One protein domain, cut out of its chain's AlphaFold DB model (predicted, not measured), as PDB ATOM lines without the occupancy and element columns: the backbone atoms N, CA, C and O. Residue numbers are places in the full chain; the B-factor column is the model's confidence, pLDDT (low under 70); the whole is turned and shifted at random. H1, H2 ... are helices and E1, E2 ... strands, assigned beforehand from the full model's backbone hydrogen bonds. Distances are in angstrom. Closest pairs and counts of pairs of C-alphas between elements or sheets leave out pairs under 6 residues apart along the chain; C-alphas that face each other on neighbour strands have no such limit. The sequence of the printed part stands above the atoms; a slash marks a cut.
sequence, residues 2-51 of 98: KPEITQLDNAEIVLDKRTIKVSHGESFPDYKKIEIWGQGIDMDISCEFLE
ATOM      1  N   LYS A   2     145.974 147.935  97.912       51.16
ATOM      2  CA  LYS A   2     146.587 149.202  98.335       51.16
ATOM      3  C   LYS A   2     147.846 149.435  97.485       51.16
ATOM      4  O   LYS A   2     148.563 148.457  97.265       51.16
ATOM      5  N   PRO A   3     148.128 150.671  97.041       57.47
ATOM      6  CA  PRO A   3     149.326 150.980  96.256       57.47
ATOM      7  C   PRO A   3     150.623 150.548  96.952       57.47
ATOM      8  O   PRO A   3     151.597 150.213  96.291       57.47
ATOM      9  N   GLU A   4     150.612 150.515  98.287       62.00
ATOM     10  CA  GLU A   4     151.757 150.110  99.107       62.00
ATOM     11  C   GLU A   4     152.123 148.627  98.933       62.00
ATOM     12  O   GLU A   4     153.292 148.277  99.010       62.00
ATOM     13  N   ILE A   5     151.141 147.750  98.680       59.47
ATOM     14  CA  ILE A   5     151.374 146.301  98.543       59.47
ATOM     15  C   ILE A   5     151.944 145.984  97.160       59.47
ATOM     16  O   ILE A   5     152.818 145.141  97.039       59.47
ATOM     17  N   THR A   6     151.501 146.696  96.123       63.72
ATOM     18  CA  THR A   6     152.001 146.534  94.744       63.72
ATOM     19  C   THR A   6     153.435 147.024  94.541       63.72
ATOM     20  O   THR A   6     153.981 146.844  93.462       63.72
ATOM     21  N   GLN A   7     154.022 147.676  95.549       68.12
ATOM     22  CA  GLN A   7     155.426 148.097  95.560       68.12
ATOM     23  C   GLN A   7     156.348 147.072  96.234       68.12
ATOM     24  O   GLN A   7     157.548 147.311  96.316       68.12
ATOM     25  N   LEU A   8     155.801 145.976  96.770       73.88
ATOM     26  CA  LEU A   8     156.585 144.927  97.412       73.88
ATOM     27  C   LEU A   8     156.963 143.862  96.382       73.88
ATOM     28  O   LEU A   8     156.099 143.362  95.669       73.88
ATOM     29  N   ASP A   9     158.236 143.481  96.367       80.69
ATOM     30  CA  ASP A   9     158.745 142.450  95.452       80.69
ATOM     31  C   ASP A   9     158.261 141.043  95.839       80.69
ATOM     32  O   ASP A   9     158.191 140.148  95.001       80.69
ATOM     33  N   ASN A  10     157.904 140.846  97.116       82.19
ATOM     34  CA  ASN A  10     157.529 139.549  97.669       82.19
ATOM     35  C   ASN A  10     156.320 139.665  98.608       82.19
ATOM     36  O   ASN A  10     156.214 140.619  99.386       82.19
ATOM     37  N   ALA A  11     155.456 138.652  98.598       81.06
ATOM     38  CA  ALA A  11     154.365 138.475  99.548       81.06
ATOM     39  C   ALA A  11     154.339 137.047 100.102       81.06
ATOM     40  O   ALA A  11     154.490 136.068  99.377       81.06
ATOM     41  N   GLU A  12     154.080 136.934 101.401       82.88
ATOM     42  CA  GLU A  12     153.930 135.655 102.085       82.88
ATOM     43  C   GLU A  12     152.483 135.474 102.543       82.88
ATOM     44  O   GLU A  12     151.893 136.349 103.184       82.88
ATOM     45  N   ILE A  13     151.904 134.323 102.206       78.56
ATOM     46  CA  ILE A  13     150.563 133.924 102.621       78.56
ATOM     47  C   ILE A  13     150.694 132.813 103.658       78.56
ATOM     48  O   ILE A  13     151.115 131.703 103.346       78.56
ATOM     49  N   VAL A  14     150.282 133.091 104.891       78.06
ATOM     50  CA  VAL A  14     150.271 132.101 105.973       78.06
ATOM     51  C   VAL A  14     148.851 131.585 106.175       78.06
ATOM     52  O   VAL A  14     147.944 132.355 106.493       78.06
ATOM     53  N   LEU A  15     148.661 130.277 106.018       75.06
ATOM     54  CA  LEU A  15     147.378 129.597 106.190       75.06
ATOM     55  C   LEU A  15     147.445 128.566 107.313       75.06
ATOM     56  O   LEU A  15     148.503 128.015 107.616       75.06
ATOM     57  N   ASP A  16     146.291 128.265 107.908       77.69
ATOM     58  CA  ASP A  16     146.193 127.120 108.805       77.69
ATOM     59  C   ASP A  16     146.327 125.820 108.009       77.69
ATOM     60  O   ASP A  16     145.728 125.651 106.945       77.69
ATOM     61  N   LYS A  17     147.060 124.847 108.548       73.56
ATOM     62  CA  LYS A  17     147.172 123.516 107.935       73.56
ATOM     63  C   LYS A  17     145.832 122.815 107.731       73.56
ATOM     64  O   LYS A  17     145.716 121.996 106.824       73.56
ATOM     65  N   ARG A  18     144.806 123.120 108.534       72.56
ATOM     66  CA  ARG A  18     143.464 122.535 108.375       72.56
ATOM     67  C   ARG A  18     142.686 123.166 107.216       72.56
ATOM     68  O   ARG A  18     141.671 122.602 106.816       72.56
ATOM     69  N   THR A  19     143.157 124.288 106.663       66.31
ATOM     70  CA  THR A  19     142.491 125.038 105.586       66.31
ATOM     71  C   THR A  19     142.588 124.349 104.214       66.31
ATOM     72  O   THR A  19     141.867 124.742 103.302       66.31
ATOM     73  N   ILE A  20     143.370 123.268 104.042       61.84
ATOM     74  CA  ILE A  20     143.374 122.477 102.794       61.84
ATOM     75  C   ILE A  20     143.039 121.003 103.051       61.84
ATOM     76  O   ILE A  20     143.764 120.284 103.733       61.84
ATOM     77  N   LYS A  21     141.952 120.530 102.428       52.94
ATOM     78  CA  LYS A  21     141.563 119.110 102.349       52.94
ATOM     79  C   LYS A  21     141.377 118.638 100.902       52.94
ATOM     80  O   LYS A  21     140.421 117.930 100.599       52.94
ATOM     81  N   VAL A  22     142.273 119.007  99.988       51.84
ATOM     82  CA  VAL A  22     142.271 118.398  98.648       51.84
ATOM     83  C   VAL A  22     143.692 118.171  98.154       51.84
ATOM     84  O   VAL A  22     144.512 119.078  98.124       51.84
ATOM     85  N   SER A  23     143.977 116.919  97.807       47.41
ATOM     86  CA  SER A  23     145.282 116.380  97.414       47.41
ATOM     87  C   SER A  23     145.600 116.564  95.924       47.41
ATOM     88  O   SER A  23     146.329 115.754  95.357       47.41
ATOM     89  N   HIS A  24     144.997 117.547  95.251       48.72
ATOM     90  CA  HIS A  24     145.112 117.710  93.797       48.72
ATOM     91  C   HIS A  24     145.707 119.065  93.416       48.72
ATOM     92  O   HIS A  24     145.452 120.070  94.075       48.72
ATOM     93  N   GLY A  25     146.527 119.040  92.360       44.88
ATOM     94  CA  GLY A  25     147.480 120.068  91.921       44.88
ATOM     95  C   GLY A  25     146.901 121.372  91.366       44.88
ATOM     96  O   GLY A  25     147.510 121.962  90.485       44.88
ATOM     97  N   GLU A  26     145.767 121.825  91.894       52.56
ATOM     98  CA  GLU A  26     145.266 123.195  91.752       52.56
ATOM     99  C   GLU A  26     145.319 123.852  93.130       52.56
ATOM    100  O   GLU A  26     144.306 124.116  93.783       52.56
ATOM    101  N   SER A  27     146.538 123.990  93.650       67.31
ATOM    102  CA  SER A  27     146.733 124.475  95.004       67.31
ATOM    103  C   SER A  27     146.241 125.928  95.096       67.31
ATOM    104  O   SER A  27     146.459 126.734  94.192       67.31
ATOM    105  N   PHE A  28     145.560 126.284  96.191       72.94
ATOM    106  CA  PHE A  28     145.215 127.681  96.497       72.94
ATOM    107  C   PHE A  28     146.389 128.664  96.260       72.94
ATOM    108  O   PHE A  28     146.149 129.732  95.688       72.94
ATOM    109  N   PRO A  29     147.646 128.315  96.618       71.88
ATOM    110  CA  PRO A  29     148.829 129.090  96.244       71.88
ATOM    111  C   PRO A  29     148.962 129.362  94.740       71.88
ATOM    112  O   PRO A  29     149.150 130.513  94.348       71.88
ATOM    113  N   ASP A  30     148.847 128.335  93.897       73.50
ATOM    114  CA  ASP A  30     149.034 128.460  92.445       73.50
ATOM    115  C   ASP A  30     147.935 129.317  91.817       73.50
ATOM    116  O   ASP A  30     148.217 130.217  91.025       73.50
ATOM    117  N   TYR A  31     146.686 129.115  92.242       77.31
ATOM    118  CA  TYR A  31     145.567 129.945  91.799       77.31
ATOM    119  C   TYR A  31     145.786 131.426  92.141       77.31
ATOM    120  O   TYR A  31     145.589 132.303  91.297       77.31
ATOM    121  N   LYS A  32     146.241 131.728  93.365       76.25
ATOM    122  CA  LYS A  32     146.484 133.115  93.784       76.25
ATOM    123  C   LYS A  32     147.648 133.764  93.046       76.25
ATOM    124  O   LYS A  32     147.540 134.946  92.717       76.25
ATOM    125  N   LYS A  33     148.701 133.007  92.725       76.88
ATOM    126  CA  LYS A  33     149.784 133.472  91.843       76.88
ATOM    127  C   LYS A  33     149.254 133.870  90.474       76.88
ATOM    128  O   LYS A  33     149.512 134.984  90.027       76.88
ATOM    129  N   ILE A  34     148.456 133.000  89.853       79.44
ATOM    130  CA  ILE A  34     147.866 133.252  88.532       79.44
ATOM    131  C   ILE A  34     146.994 134.515  88.551       79.44
ATOM    132  O   ILE A  34     147.118 135.346  87.653       79.44
ATOM    133  N   GLU A  35     146.150 134.708  89.571       81.06
ATOM    134  CA  GLU A  35     145.314 135.914  89.672       81.06
ATOM    135  C   GLU A  35     146.126 137.209  89.817       81.06
ATOM    136  O   GLU A  35     145.742 138.240  89.259       81.06
ATOM    137  N   ILE A  36     147.218 137.182  90.586       77.31
ATOM    138  CA  ILE A  36     148.052 138.365  90.835       77.31
ATOM    139  C   ILE A  36     148.893 138.695  89.596       77.31
ATOM    140  O   ILE A  36     148.875 139.840  89.140       77.31
ATOM    141  N   TRP A  37     149.529 137.695  88.980       80.31
ATOM    142  CA  TRP A  37     150.246 137.872  87.714       80.31
ATOM    143  C   TRP A  37     149.313 138.298  86.576       80.31
ATOM    144  O   TRP A  37     149.680 139.145  85.764       80.31
ATOM    145  N   GLY A  38     148.072 137.802  86.551       80.88
ATOM    146  CA  GLY A  38     147.041 138.227  85.600       80.88
ATOM    147  C   GLY A  38     146.657 139.710  85.708       80.88
ATOM    148  O   GLY A  38     146.120 140.273  84.757       80.88
ATOM    149  N   GLN A  39     146.967 140.366  86.831       81.00
ATOM    150  CA  GLN A  39     146.805 141.813  87.021       81.00
ATOM    151  C   GLN A  39     148.058 142.616  86.624       81.00
ATOM    152  O   GLN A  39     148.075 143.834  86.802       81.00
ATOM    153  N   GLY A  40     149.094 141.963  86.080       77.88
ATOM    154  CA  GLY A  40     150.353 142.597  85.675       77.88
ATOM    155  C   GLY A  40     151.255 142.984  86.849       77.88
ATOM    156  O   GLY A  40     152.117 143.845  86.694       77.88
ATOM    157  N   ILE A  41     151.029 142.390  88.023       80.69
ATOM    158  CA  ILE A  41     151.844 142.613  89.219       80.69
ATOM    159  C   ILE A  41     152.955 141.565  89.218       80.69
ATOM    160  O   ILE A  41     152.674 140.373  89.336       80.69
ATOM    161  N   ASP A  42     154.199 142.016  89.082       79.88
ATOM    162  CA  ASP A  42     155.388 141.167  89.159       79.88
ATOM    163  C   ASP A  42     155.843 141.069  90.620       79.88
ATOM    164  O   ASP A  42     156.511 141.956  91.141       79.88
ATOM    165  N   MET A  43     155.356 140.039  91.309       83.31
ATOM    166  CA  MET A  43     155.595 139.799  92.731       83.31
ATOM    167  C   MET A  43     155.778 138.300  92.954       83.31
ATOM    168  O   MET A  43     154.997 137.495  92.428       83.31
ATOM    169  N   ASP A  44     156.774 137.926  93.757       82.75
ATOM    170  CA  ASP A  44     156.915 136.548  94.219       82.75
ATOM    171  C   ASP A  44     155.961 136.279  95.384       82.75
ATOM    172  O   ASP A  44     155.827 137.077  96.310       82.75
ATOM    173  N   ILE A  45     155.270 135.146  95.335       81.12
ATOM    174  CA  ILE A  45     154.277 134.772  96.340       81.12
ATOM    175  C   ILE A  45     154.688 133.431  96.933       81.12
ATOM    176  O   ILE A  45     154.721 132.412  96.238       81.12
ATOM    177  N   SER A  46     154.943 133.399  98.233       82.38
ATOM    178  CA  SER A  46     155.103 132.159  98.987       82.38
ATOM    179  C   SER A  46     153.818 131.845  99.753       82.38
ATOM    180  O   SER A  46     153.059 132.738 100.133       82.38
ATOM    181  N   CYS A  47     153.543 130.560  99.964       77.88
ATOM    182  CA  CYS A  47     152.454 130.133 100.830       77.88
ATOM    183  C   CYS A  47     152.974 129.117 101.838       77.88
ATOM    184  O   CYS A  47     153.525 128.086 101.451       77.88
ATOM    185  N   GLU A  48     152.761 129.395 103.118       79.31
ATOM    186  CA  GLU A  48     153.143 128.527 104.221       79.31
ATOM    187  C   GLU A  48     151.896 128.019 104.951       79.31
ATOM    188  O   GLU A  48     150.937 128.758 105.183       79.31
ATOM    189  N   PHE A  49     151.916 126.740 105.328       78.12
ATOM    190  CA  PHE A  49     150.862 126.114 106.122       78.12
ATOM    191  C   PHE A  49     151.367 125.864 107.538       78.12
ATOM    192  O   PHE A  49     152.175 124.961 107.778       78.12
ATOM    193  N   LEU A  50     150.854 126.635 108.492       79.75
ATOM    194  CA  LEU A  50     151.242 126.568 109.897       79.75
ATOM    195  C   LEU A  50     150.139 125.952 110.763       79.75
ATOM    196  O   LEU A  50     148.954 125.985 110.437       79.75
ATOM    197  N   GLU A  51     150.538 125.369 111.894       76.94
ATOM    198  CA  GLU A  51     149.590 124.945 112.928       76.94
ATOM    199  C   GLU A  51     149.039 126.183 113.650       76.94
ATOM    200  O   GLU A  51     149.801 126.943 114.257       76.94
TER     201      GLU A  51
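AT A GLANCE: This is residues 2 to 51 of the 98 residues of an uncharacterized protein of Flavobacterium pectinovorum (UniProt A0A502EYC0). Two parallel strands, E1 and E2, lie side by side as a narrow ribbon, and one helix, H1, packs on E2; residues 21 to 26 of the loop before H1 stick out. Of the 50 residues printed, under half, 24, are in named elements, in the order E1, H1, E2, a mixed class. The whole is only just loose, close to compact, with a radius of gyration of the C-alphas of 12.1 A and spans of 33 by 21 by 15 A.

IN THESE COORDINATES: Find C-alpha 10 at (157.529, 139.549, 97.669); from there E1 runs 20.2 A to residue 16. H1, residues 28 to 37, measures 14.4 A. E2, residues 44 to 50, runs 19.4 A to C-alpha 50 at (151.242, 126.568, 109.897).

HOW THE PARTS SIT: E1 and E2 are parallel at 21 degrees; look for N 11 and O 44, 2.8 A apart, within hydrogen-bond range. E1, H1, E2 form a strand-helix-strand unit, two parallel neighbour strands with a helix between them in the chain, its crossover right-handed. The closest C-alphas of H1 and E2 are those of Pro 29 and Cys 47, 5.9 A apart. In H1 every O i to N i+4 pair is within hydrogen-bond range.

THE WHOLE: The C-alphas farthest apart, of Pro 3 and Ser 23, are 34.9 A apart. The printed part has no cut; the link E1 to H1 is long. Residues 2 to 7 and 19 to 27 have pLDDT under 70.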